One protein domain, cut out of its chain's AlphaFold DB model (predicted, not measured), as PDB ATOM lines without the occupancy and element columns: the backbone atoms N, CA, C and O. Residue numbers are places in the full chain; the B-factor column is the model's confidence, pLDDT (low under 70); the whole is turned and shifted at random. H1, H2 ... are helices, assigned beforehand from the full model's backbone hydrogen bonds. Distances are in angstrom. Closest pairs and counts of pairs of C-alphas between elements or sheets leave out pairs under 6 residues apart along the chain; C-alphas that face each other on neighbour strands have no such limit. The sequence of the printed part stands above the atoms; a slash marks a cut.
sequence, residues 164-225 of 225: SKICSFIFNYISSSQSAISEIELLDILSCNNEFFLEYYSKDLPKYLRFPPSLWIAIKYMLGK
ATOM      1  N   SER A 164     -31.168  -7.939  15.945       92.62
ATOM      2  CA  SER A 164     -31.824  -9.153  15.441       92.62
ATOM      3  C   SER A 164     -31.018  -9.864  14.359       92.62
ATOM      4  O   SER A 164     -30.830 -11.072  14.416       92.62
ATOM      5  N   LYS A 165     -30.441  -9.123  13.407       92.69
ATOM      6  CA  LYS A 165     -29.614  -9.713  12.343       92.69
ATOM      7  C   LYS A 165     -28.341 -10.372  12.873       92.69
ATOM      8  O   LYS A 165     -28.009 -11.473  12.447       92.69
ATOM      9  N   ILE A 166     -27.655  -9.731  13.822       92.19
ATOM     10  CA  ILE A 166     -26.455 -10.292  14.464       92.19
ATOM     11  C   ILE A 166     -26.806 -11.587  15.197       92.19
ATOM     12  O   ILE A 166     -26.128 -12.598  15.012       92.19
ATOM     13  N   CYS A 167     -27.888 -11.574  15.978       92.50
ATOM     14  CA  CYS A 167     -28.377 -12.765  16.666       92.50
ATOM     15  C   CYS A 167     -28.773 -13.861  15.676       92.50
ATOM     16  O   CYS A 167     -28.380 -15.005  15.864       92.50
ATOM     17  N   SER A 168     -29.462 -13.513  14.587       92.31
ATOM     18  CA  SER A 168     -29.869 -14.460  13.550       92.31
ATOM     19  C   SER A 168     -28.668 -15.158  12.915       92.31
ATOM     20  O   SER A 168     -28.674 -16.381  12.829       92.31
ATOM     21  N   PHE A 169     -27.595 -14.439  12.554       91.88
ATOM     22  CA  PHE A 169     -26.382 -15.085  12.033       91.88
ATOM     23  C   PHE A 169     -25.849 -16.146  13.000       91.88
ATOM     24  O   PHE A 169     -25.579 -17.272  12.595       91.88
ATOM     25  N   ILE A 170     -25.742 -15.811  14.283       90.88
ATOM     26  CA  ILE A 170     -25.146 -16.688  15.297       90.88
ATOM     27  C   ILE A 170     -26.073 -17.864  15.624       90.88
ATOM     28  O   ILE A 170     -25.651 -19.019  15.584       90.88
ATOM     29  N   PHE A 171     -27.343 -17.590  15.916       89.50
ATOM     30  CA  PHE A 171     -28.322 -18.602  16.308       89.50
ATOM     31  C   PHE A 171     -28.687 -19.531  15.157       89.50
ATOM     32  O   PHE A 171     -28.903 -20.715  15.401       89.50
ATOM     33  N   ASN A 172     -28.687 -19.060  13.907       89.38
ATOM     34  CA  ASN A 172     -28.896 -19.933  12.754       89.38
ATOM     35  C   ASN A 172     -27.760 -20.949  12.627       89.38
ATOM     36  O   ASN A 172     -28.040 -22.123  12.409       89.38
ATOM     37  N   TYR A 173     -26.495 -20.556  12.808       88.50
ATOM     38  CA  TYR A 173     -25.393 -21.525  12.771       88.50
ATOM     39  C   TYR A 173     -25.453 -22.517  13.932       88.50
ATOM     40  O   TYR A 173     -25.268 -23.709  13.710       88.50
ATOM     41  N   ILE A 174     -25.779 -22.051  15.141       85.94
ATOM     42  CA  ILE A 174     -25.933 -22.929  16.311       85.94
ATOM     43  C   ILE A 174     -27.111 -23.903  16.138       85.94
ATOM     44  O   ILE A 174     -27.011 -25.060  16.527       85.94
ATOM     45  N   SER A 175     -28.234 -23.455  15.571       83.25
ATOM     46  CA  SER A 175     -29.448 -24.277  15.427       83.25
ATOM     47  C   SER A 175     -29.444 -25.184  14.195       83.25
ATOM     48  O   SER A 175     -30.089 -26.229  14.210       83.25
ATOM     49  N   SER A 176     -28.730 -24.812  13.128       81.38
ATOM     50  CA  SER A 176     -28.642 -25.602  11.889       81.38
ATOM     51  C   SER A 176     -27.537 -26.658  11.902       81.38
ATOM     52  O   SER A 176     -27.511 -27.523  11.023       81.38
ATOM     53  N   SER A 177     -26.630 -26.622  12.881       75.69
ATOM     54  CA  SER A 177     -25.558 -27.604  12.993       75.69
ATOM     55  C   SER A 177     -26.120 -28.974  13.396       75.69
ATOM     56  O   SER A 177     -26.630 -29.144  14.502       75.69
ATOM     57  N   GLN A 178     -26.030 -29.962  12.497       66.19
ATOM     58  CA  GLN A 178     -26.459 -31.348  12.766       66.19
ATOM     59  C   GLN A 178     -25.617 -32.027  13.858       66.19
ATOM     60  O   GLN A 178     -26.103 -32.914  14.556       66.19
ATOM     61  N   SER A 179     -24.360 -31.605  13.999       69.25
ATOM     62  CA  SER A 179     -23.449 -31.943  15.091       69.25
ATOM     63  C   SER A 179     -23.157 -30.697  15.927       69.25
ATOM     64  O   SER A 179     -23.327 -29.577  15.448       69.25
ATOM     65  N   ALA A 180     -22.713 -30.872  17.174       75.31
ATOM     66  CA  ALA A 180     -22.279 -29.749  17.999       75.31
ATOM     67  C   ALA A 180     -21.150 -28.981  17.290       75.31
ATOM     68  O   ALA A 180     -20.086 -29.544  17.033       75.31
ATOM     69  N   ILE A 181     -21.387 -27.709  16.962       82.56
ATOM     70  CA  ILE A 181     -20.360 -26.822  16.415       82.56
ATOM     71  C   ILE A 181     -19.418 -26.375  17.536       82.56
ATOM     72  O   ILE A 181     -19.863 -25.908  18.590       82.56
ATOM     73  N   SER A 182     -18.109 -26.518  17.333       85.44
ATOM     74  CA  SER A 182     -17.144 -26.005  18.303       85.44
ATOM     75  C   SER A 182     -17.111 -24.476  18.283       85.44
ATOM     76  O   SER A 182     -17.409 -23.823  17.283       85.44
ATOM     77  N   GLU A 183     -16.702 -23.880  19.403       87.06
ATOM     78  CA  GLU A 183     -16.559 -22.425  19.511       87.06
ATOM     79  C   GLU A 183     -15.614 -21.857  18.442       87.06
ATOM     80  O   GLU A 183     -15.889 -20.806  17.870       87.06
ATOM     81  N   ILE A 184     -14.524 -22.566  18.143       88.19
ATOM     82  CA  ILE A 184     -13.540 -22.140  17.143       88.19
ATOM     83  C   ILE A 184     -14.156 -22.191  15.742       88.19
ATOM     84  O   ILE A 184     -14.069 -21.207  15.014       88.19
ATOM     85  N   GLU A 185     -14.842 -23.284  15.394       89.50
ATOM     86  CA  GLU A 185     -15.518 -23.416  14.096       89.50
ATOM     87  C   GLU A 185     -16.590 -22.344  13.902       89.50
ATOM     88  O   GLU A 185     -16.660 -21.730  12.839       89.50
ATOM     89  N   LEU A 186     -17.396 -22.068  14.930       90.81
ATOM     90  CA  LEU A 186     -18.421 -21.027  14.865       90.81
ATOM     91  C   LEU A 186     -17.799 -19.652  14.599       90.81
ATOM     92  O   LEU A 186     -18.269 -18.911  13.734       90.81
ATOM     93  N   LEU A 187     -16.731 -19.311  15.323       91.94
ATOM     94  CA  LEU A 187     -16.029 -18.043  15.149       91.94
ATOM     95  C   LEU A 187     -15.376 -17.925  13.772       91.94
ATOM     96  O   LEU A 187     -15.384 -16.834  13.197       91.94
ATOM     97  N   ASP A 188     -14.840 -19.015  13.233       91.94
ATOM     98  CA  ASP A 188     -14.237 -19.037  11.902       91.94
ATOM     99  C   ASP A 188     -15.301 -18.863  10.808       91.94
ATOM    100  O   ASP A 188     -15.144 -18.004   9.939       91.94
ATOM    101  N   ILE A 189     -16.433 -19.569  10.899       91.50
ATOM    102  CA  ILE A 189     -17.560 -19.417   9.961       91.50
ATOM    103  C   ILE A 189     -18.093 -17.982   9.978       91.50
ATOM    104  O   ILE A 189     -18.260 -17.363   8.924       91.50
ATOM    105  N   LEU A 190     -18.319 -17.418  11.167       91.88
ATOM    106  CA  LEU A 190     -18.789 -16.040  11.306       91.88
ATOM    107  C   LEU A 190     -17.748 -15.023  10.812       91.88
ATOM    108  O   LEU A 190     -18.119 -13.985  10.267       91.88
ATOM    109  N   SER A 191     -16.452 -15.328  10.933       92.81
ATOM    110  CA  SER A 191     -15.365 -14.506  10.375       92.81
ATOM    111  C   SER A 191     -15.311 -14.529   8.845       92.81
ATOM    112  O   SER A 191     -14.679 -13.658   8.250       92.81
ATOM    113  N   CYS A 192     -15.979 -15.483   8.197       91.00
ATOM    114  CA  CYS A 192     -16.135 -15.540   6.745       91.00
ATOM    115  C   CYS A 192     -17.478 -14.971   6.256       91.00
ATOM    116  O   CYS A 192     -17.726 -14.938   5.048       91.00
ATOM    117  N   ASN A 193     -18.350 -14.512   7.158       91.31
ATOM    118  CA  ASN A 193     -19.664 -13.994   6.799       91.31
ATOM    119  C   ASN A 193     -19.605 -12.485   6.493       91.31
ATOM    120  O   ASN A 193     -19.616 -11.641   7.386       91.31
ATOM    121  N   ASN A 194     -19.582 -12.138   5.205       89.94
ATOM    122  CA  ASN A 194     -19.549 -10.741   4.759       89.94
ATOM    123  C   ASN A 194     -20.792  -9.943   5.181       89.94
ATOM    124  O   ASN A 194     -20.673  -8.761   5.501       89.94
ATOM    125  N   GLU A 195     -21.973 -10.566   5.200       91.44
ATOM    126  CA  GLU A 195     -23.213  -9.894   5.604       91.44
ATOM    127  C   GLU A 195     -23.175  -9.512   7.085       91.44
ATOM    128  O   GLU A 195     -23.586  -8.409   7.447       91.44
ATOM    129  N   PHE A 196     -22.595 -10.374   7.926       92.94
ATOM    130  CA  PHE A 196     -22.345 -10.061   9.329       92.94
ATOM    131  C   PHE A 196     -21.479  -8.802   9.479       92.94
ATOM    132  O   PHE A 196     -21.829  -7.912  10.253       92.94
ATOM    133  N   PHE A 197     -20.374  -8.684   8.734       91.44
ATOM    134  CA  PHE A 197     -19.494  -7.515   8.850       91.44
ATOM    135  C   PHE A 197     -20.129  -6.232   8.330       91.44
ATOM    136  O   PHE A 197     -19.915  -5.180   8.929       91.44
ATOM    137  N   LEU A 198     -20.918  -6.303   7.256       90.12
ATOM    138  CA  LEU A 198     -21.656  -5.144   6.750       90.12
ATOM    139  C   LEU A 198     -22.696  -4.649   7.760       90.12
ATOM    140  O   LEU A 198     -22.905  -3.444   7.885       90.12
ATOM    141  N   GLU A 199     -23.314  -5.567   8.503       91.56
ATOM    142  CA  GLU A 199     -24.262  -5.219   9.558       91.56
ATOM    143  C   GLU A 199     -23.553  -4.667  10.808       91.56
ATOM    144  O   GLU A 199     -23.930  -3.616  11.325       91.56
ATOM    145  N   TYR A 200     -22.502  -5.341  11.285       90.44
ATOM    146  CA  TYR A 200     -21.800  -4.971  12.519       90.44
ATOM    147  C   TYR A 200     -20.947  -3.699  12.360       90.44
ATOM    148  O   TYR A 200     -20.928  -2.840  13.243       90.44
ATOM    149  N   TYR A 201     -20.269  -3.540  11.223       89.94
ATOM    150  CA  TYR A 201     -19.432  -2.385  10.893       89.94
ATOM    151  C   TYR A 201     -20.076  -1.531   9.796       89.94
ATOM    152  O   TYR A 201     -19.519  -1.330   8.719       89.94
ATOM    153  N   SER A 202     -21.243  -0.960  10.093       83.31
ATOM    154  CA  SER A 202     -22.014  -0.142   9.142       83.31
ATOM    155  C   SER A 202     -21.309   1.125   8.628       83.31
ATOM    156  O   SER A 202     -21.764   1.724   7.654       83.31
ATOM    157  N   LYS A 203     -20.226   1.571   9.281       86.31
ATOM    158  CA  LYS A 203     -19.526   2.828   8.955       86.31
ATOM    159  C   LYS A 203     -18.122   2.638   8.396       86.31
ATOM    160  O   LYS A 203     -17.754   3.356   7.473       86.31
ATOM    161  N   ASP A 204     -17.338   1.740   8.985       87.62
ATOM    162  CA  ASP A 204     -15.944   1.531   8.600       87.62
ATOM    163  C   ASP A 204     -15.539   0.080   8.843       87.62
ATOM    164  O   ASP A 204     -15.655  -0.429   9.961       87.62
ATOM    165  N   LEU A 205     -15.093  -0.580   7.776       88.81
ATOM    166  CA  LEU A 205     -14.764  -1.996   7.789       88.81
ATOM    167  C   LEU A 205     -13.299  -2.167   8.218       88.81
ATOM    168  O   LEU A 205     -12.410  -1.555   7.618       88.81
ATOM    169  N   PRO A 206     -12.995  -3.010   9.217       86.38
ATOM    170  CA  PRO A 206     -11.617  -3.204   9.636       86.38
ATOM    171  C   PRO A 206     -10.784  -3.842   8.519       86.38
ATOM    172  O   PRO A 206     -11.248  -4.701   7.771       86.38
ATOM    173  N   LYS A 207      -9.500  -3.471   8.458       86.44
ATOM    174  CA  LYS A 207      -8.537  -4.011   7.480       86.44
ATOM    175  C   LYS A 207      -8.405  -5.540   7.544       86.44
ATOM    176  O   LYS A 207      -8.113  -6.172   6.534       86.44
ATOM    177  N   TYR A 208      -8.587  -6.114   8.732       86.44
ATOM    178  CA  TYR A 208      -8.577  -7.554   8.956       86.44
ATOM    179  C   TYR A 208      -9.934  -7.966   9.511       86.44
ATOM    180  O   TYR A 208     -10.293  -7.585  10.627       86.44
ATOM    181  N   LEU A 209     -10.683  -8.723   8.714       87.75
ATOM    182  CA  LEU A 209     -11.995  -9.224   9.091       87.75
ATOM    183  C   LEU A 209     -11.832 -10.452   9.985       87.75
ATOM    184  O   LEU A 209     -11.300 -11.479   9.568       87.75
ATOM    185  N   ARG A 210     -12.271 -10.322  11.233       90.62
ATOM    186  CA  ARG A 210     -12.421 -11.427  12.180       90.62
ATOM    187  C   ARG A 210     -13.624 -11.147  13.060       90.62
ATOM    188  O   ARG A 210     -13.868  -9.987  13.398       90.62
ATOM    189  N   PHE A 211     -14.363 -12.191  13.427       91.38
ATOM    190  CA  PHE A 211     -15.493 -12.048  14.332       91.38
ATOM    191  C   PHE A 211     -15.042 -11.343  15.625       91.38
ATOM    192  O   PHE A 211     -14.036 -11.764  16.211       91.38
ATOM    193  N   PRO A 212     -15.731 -10.277  16.077       90.81
ATOM    194  CA  PRO A 212     -15.295  -9.492  17.225       90.81
ATOM    195  C   PRO A 212     -15.288 -10.341  18.509       90.81
ATOM    196  O   PRO A 212     -16.357 -10.749  18.975       90.81
ATOM    197  N   PRO A 213     -14.122 -10.575  19.150       88.88
ATOM    198  CA  PRO A 213     -14.064 -11.402  20.356       88.88
ATOM    199  C   PRO A 213     -14.878 -10.815  21.514       88.88
ATOM    200  O   PRO A 213     -15.477 -11.550  22.290       88.88
ATOM    201  N   SER A 214     -14.947  -9.485  21.609       89.88
ATOM    202  CA  SER A 214     -15.756  -8.787  22.611       89.88
ATOM    203  C   SER A 214     -17.255  -9.041  22.440       89.88
ATOM    204  O   SER A 214     -17.950  -9.244  23.435       89.88
ATOM    205  N   LEU A 215     -17.747  -9.076  21.196       91.06
ATOM    206  CA  LEU A 215     -19.137  -9.424  20.905       91.06
ATOM    207  C   LEU A 215     -19.415 -10.871  21.304       91.06
ATOM    208  O   LEU A 215     -20.414 -11.142  21.963       91.06
ATOM    209  N   TRP A 216     -18.502 -11.784  20.964       90.94
ATOM    210  CA  TRP A 216     -18.639 -13.187  21.334       90.94
ATOM    211  C   TRP A 216     -18.709 -13.390  22.846       90.94
ATOM    212  O   TRP A 216     -19.601 -14.079  23.327       90.94
ATOM    213  N   ILE A 217     -17.809 -12.753  23.599       89.19
ATOM    214  CA  ILE A 217     -17.793 -12.823  25.065       89.19
ATOM    215  C   ILE A 217     -19.115 -12.308  25.641       89.19
ATOM    216  O   ILE A 217     -19.691 -12.948  26.516       89.19
ATOM    217  N   ALA A 218     -19.629 -11.184  25.133       88.44
ATOM    218  CA  ALA A 218     -20.892 -10.623  25.605       88.44
ATOM    219  C   ALA A 218     -22.091 -11.543  25.313       88.44
ATOM    220  O   ALA A 218     -22.981 -11.680  26.153       88.44
ATOM    221  N   ILE A 219     -22.107 -12.186  24.144       87.00
ATOM    222  CA  ILE A 219     -23.150 -13.142  23.760       87.00
ATOM    223  C   ILE A 219     -23.034 -14.431  24.576       87.00
ATOM    224  O   ILE A 219     -24.045 -14.915  25.071       87.00
ATOM    225  N   LYS A 220     -21.824 -14.958  24.793       85.12
ATOM    226  CA  LYS A 220     -21.593 -16.124  25.662       85.12
ATOM    227  C   LYS A 220     -22.072 -15.881  27.085       85.12
ATOM    228  O   LYS A 220     -22.811 -16.709  27.610       85.12
ATOM    229  N   TYR A 221     -21.733 -14.720  27.644       82.50
ATOM    230  CA  TYR A 221     -22.187 -14.332  28.974       82.50
ATOM    231  C   TYR A 221     -23.714 -14.342  29.060       82.50
ATOM    232  O   TYR A 221     -24.284 -14.902  29.992       82.50
ATOM    233  N   MET A 222     -24.382 -13.792  28.040       78.94
ATOM    234  CA  MET A 222     -25.840 -13.830  27.942       78.94
ATOM    235  C   MET A 222     -26.354 -15.265  27.884       78.94
ATOM    236  O   MET A 222     -27.135 -15.633  28.749       78.94
ATOM    237  N   LEU A 223     -25.834 -16.100  26.972       75.00
ATOM    238  CA  LEU A 223     -26.141 -17.539  26.841       75.00
ATOM    239  C   LEU A 223     -25.795 -18.377  28.087       75.00
ATOM    240  O   LEU A 223     -26.036 -19.585  28.107       75.00
ATOM    241  N   GLY A 224     -25.262 -17.751  29.136       66.06
ATOM    242  CA  GLY A 224     -25.003 -18.364  30.422       66.06
ATOM    243  C   GLY A 224     -23.658 -19.076  30.474       66.06
ATOM    244  O   GLY A 224     -23.599 -20.148  31.060       66.06
ATOM    245  N   LYS A 225     -22.583 -18.536  29.891       55.91
ATOM    246  CA  LYS A 225     -21.204 -19.018  30.103       55.91
ATOM    247  C   LYS A 225     -20.198 -17.888  30.264       55.91
ATOM    248  O   LYS A 225     -20.174 -16.989  29.397       55.91
TER     249      LYS A 225
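What this domain is: This is residues 164 to 225 of the 225 residues of the protein "Hypothetical protein" of Adineta steineri (UniProt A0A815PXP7). Three short helices make a small cluster, in which H2 and H3 meet in a corner and both pack on H1, H3 on its first half and H2 farther along; the fourth helix, H4, lies over to one side of the three and touches no helix. A wide loop of residues 201 to 212, with no named element, leads from H3 to H4. The printed part has 62 residues with four named helices, H1, H2, H3 and H4 along the chain, and no named strand; its class is all helix, with 39 residues in the helices. It is compact, with a radius of gyration of the C-alphas of 11.7 A, yet only just elongated, spanning 34 by 22 by 21 A.

How they stand to each other: H1, residues 164 to 176, touches H2, residues 183 to 191, with residues 169 to 174 alone. Their closest C-alphas, those of Tyr 173 and Leu 186, are 7.3 A apart, and they run opposite ways at a steep tilt of 49 degrees. With residues 165 to 169 alone, H1 touches H3, residues 194 to 200; the closest C-alphas are those of Ile 166 and Phe 196, 6.6 A apart. H1 and H3 also run opposite ways, at a steep tilt of 45 degrees. H2 and H3 are close but not clearly touching, the closest C-alphas, those of Leu 190 and Phe 196, being 7.2 A apart; they are about perpendicular, at 87 degrees. H4, residues 213 to 222, is apart from H1 and H3, and only just apart from H2, with the closest C-alphas 8.3 A apart. In H1, H2, H3 and H4 every O i to N i+4 pair is within hydrogen-bond range.

Where its parts are: H1 begins at C-alpha 164 at (-31.824, -9.153, 15.441) and is 17.1 A long from first to last C-alpha. H2, residues 183 to 191, measures 12.1 A in the same way, and H3, residues 194 to 200, 9.9 A; C-alpha 194 stands at (-19.549, -10.741, 4.759). H4, residues 213 to 222, is 14.2 A long and ends at C-alpha 222 at (-25.840, -13.830, 27.942).

The domain as a whole: The two C-alphas farthest apart, those of Ser 179 and Lys 203, are 35.5 A apart. The printed part has no cut and ends at residue 225, the chain's last. The link from H1 to H2 is short, that from H2 to H3 tight, and that from H3 to H4 long, with 12 residues. The mean pLDDT of the printed part is 86.7, and the model's confidence is under 70 at residues 178 to 179 and 224 to 225.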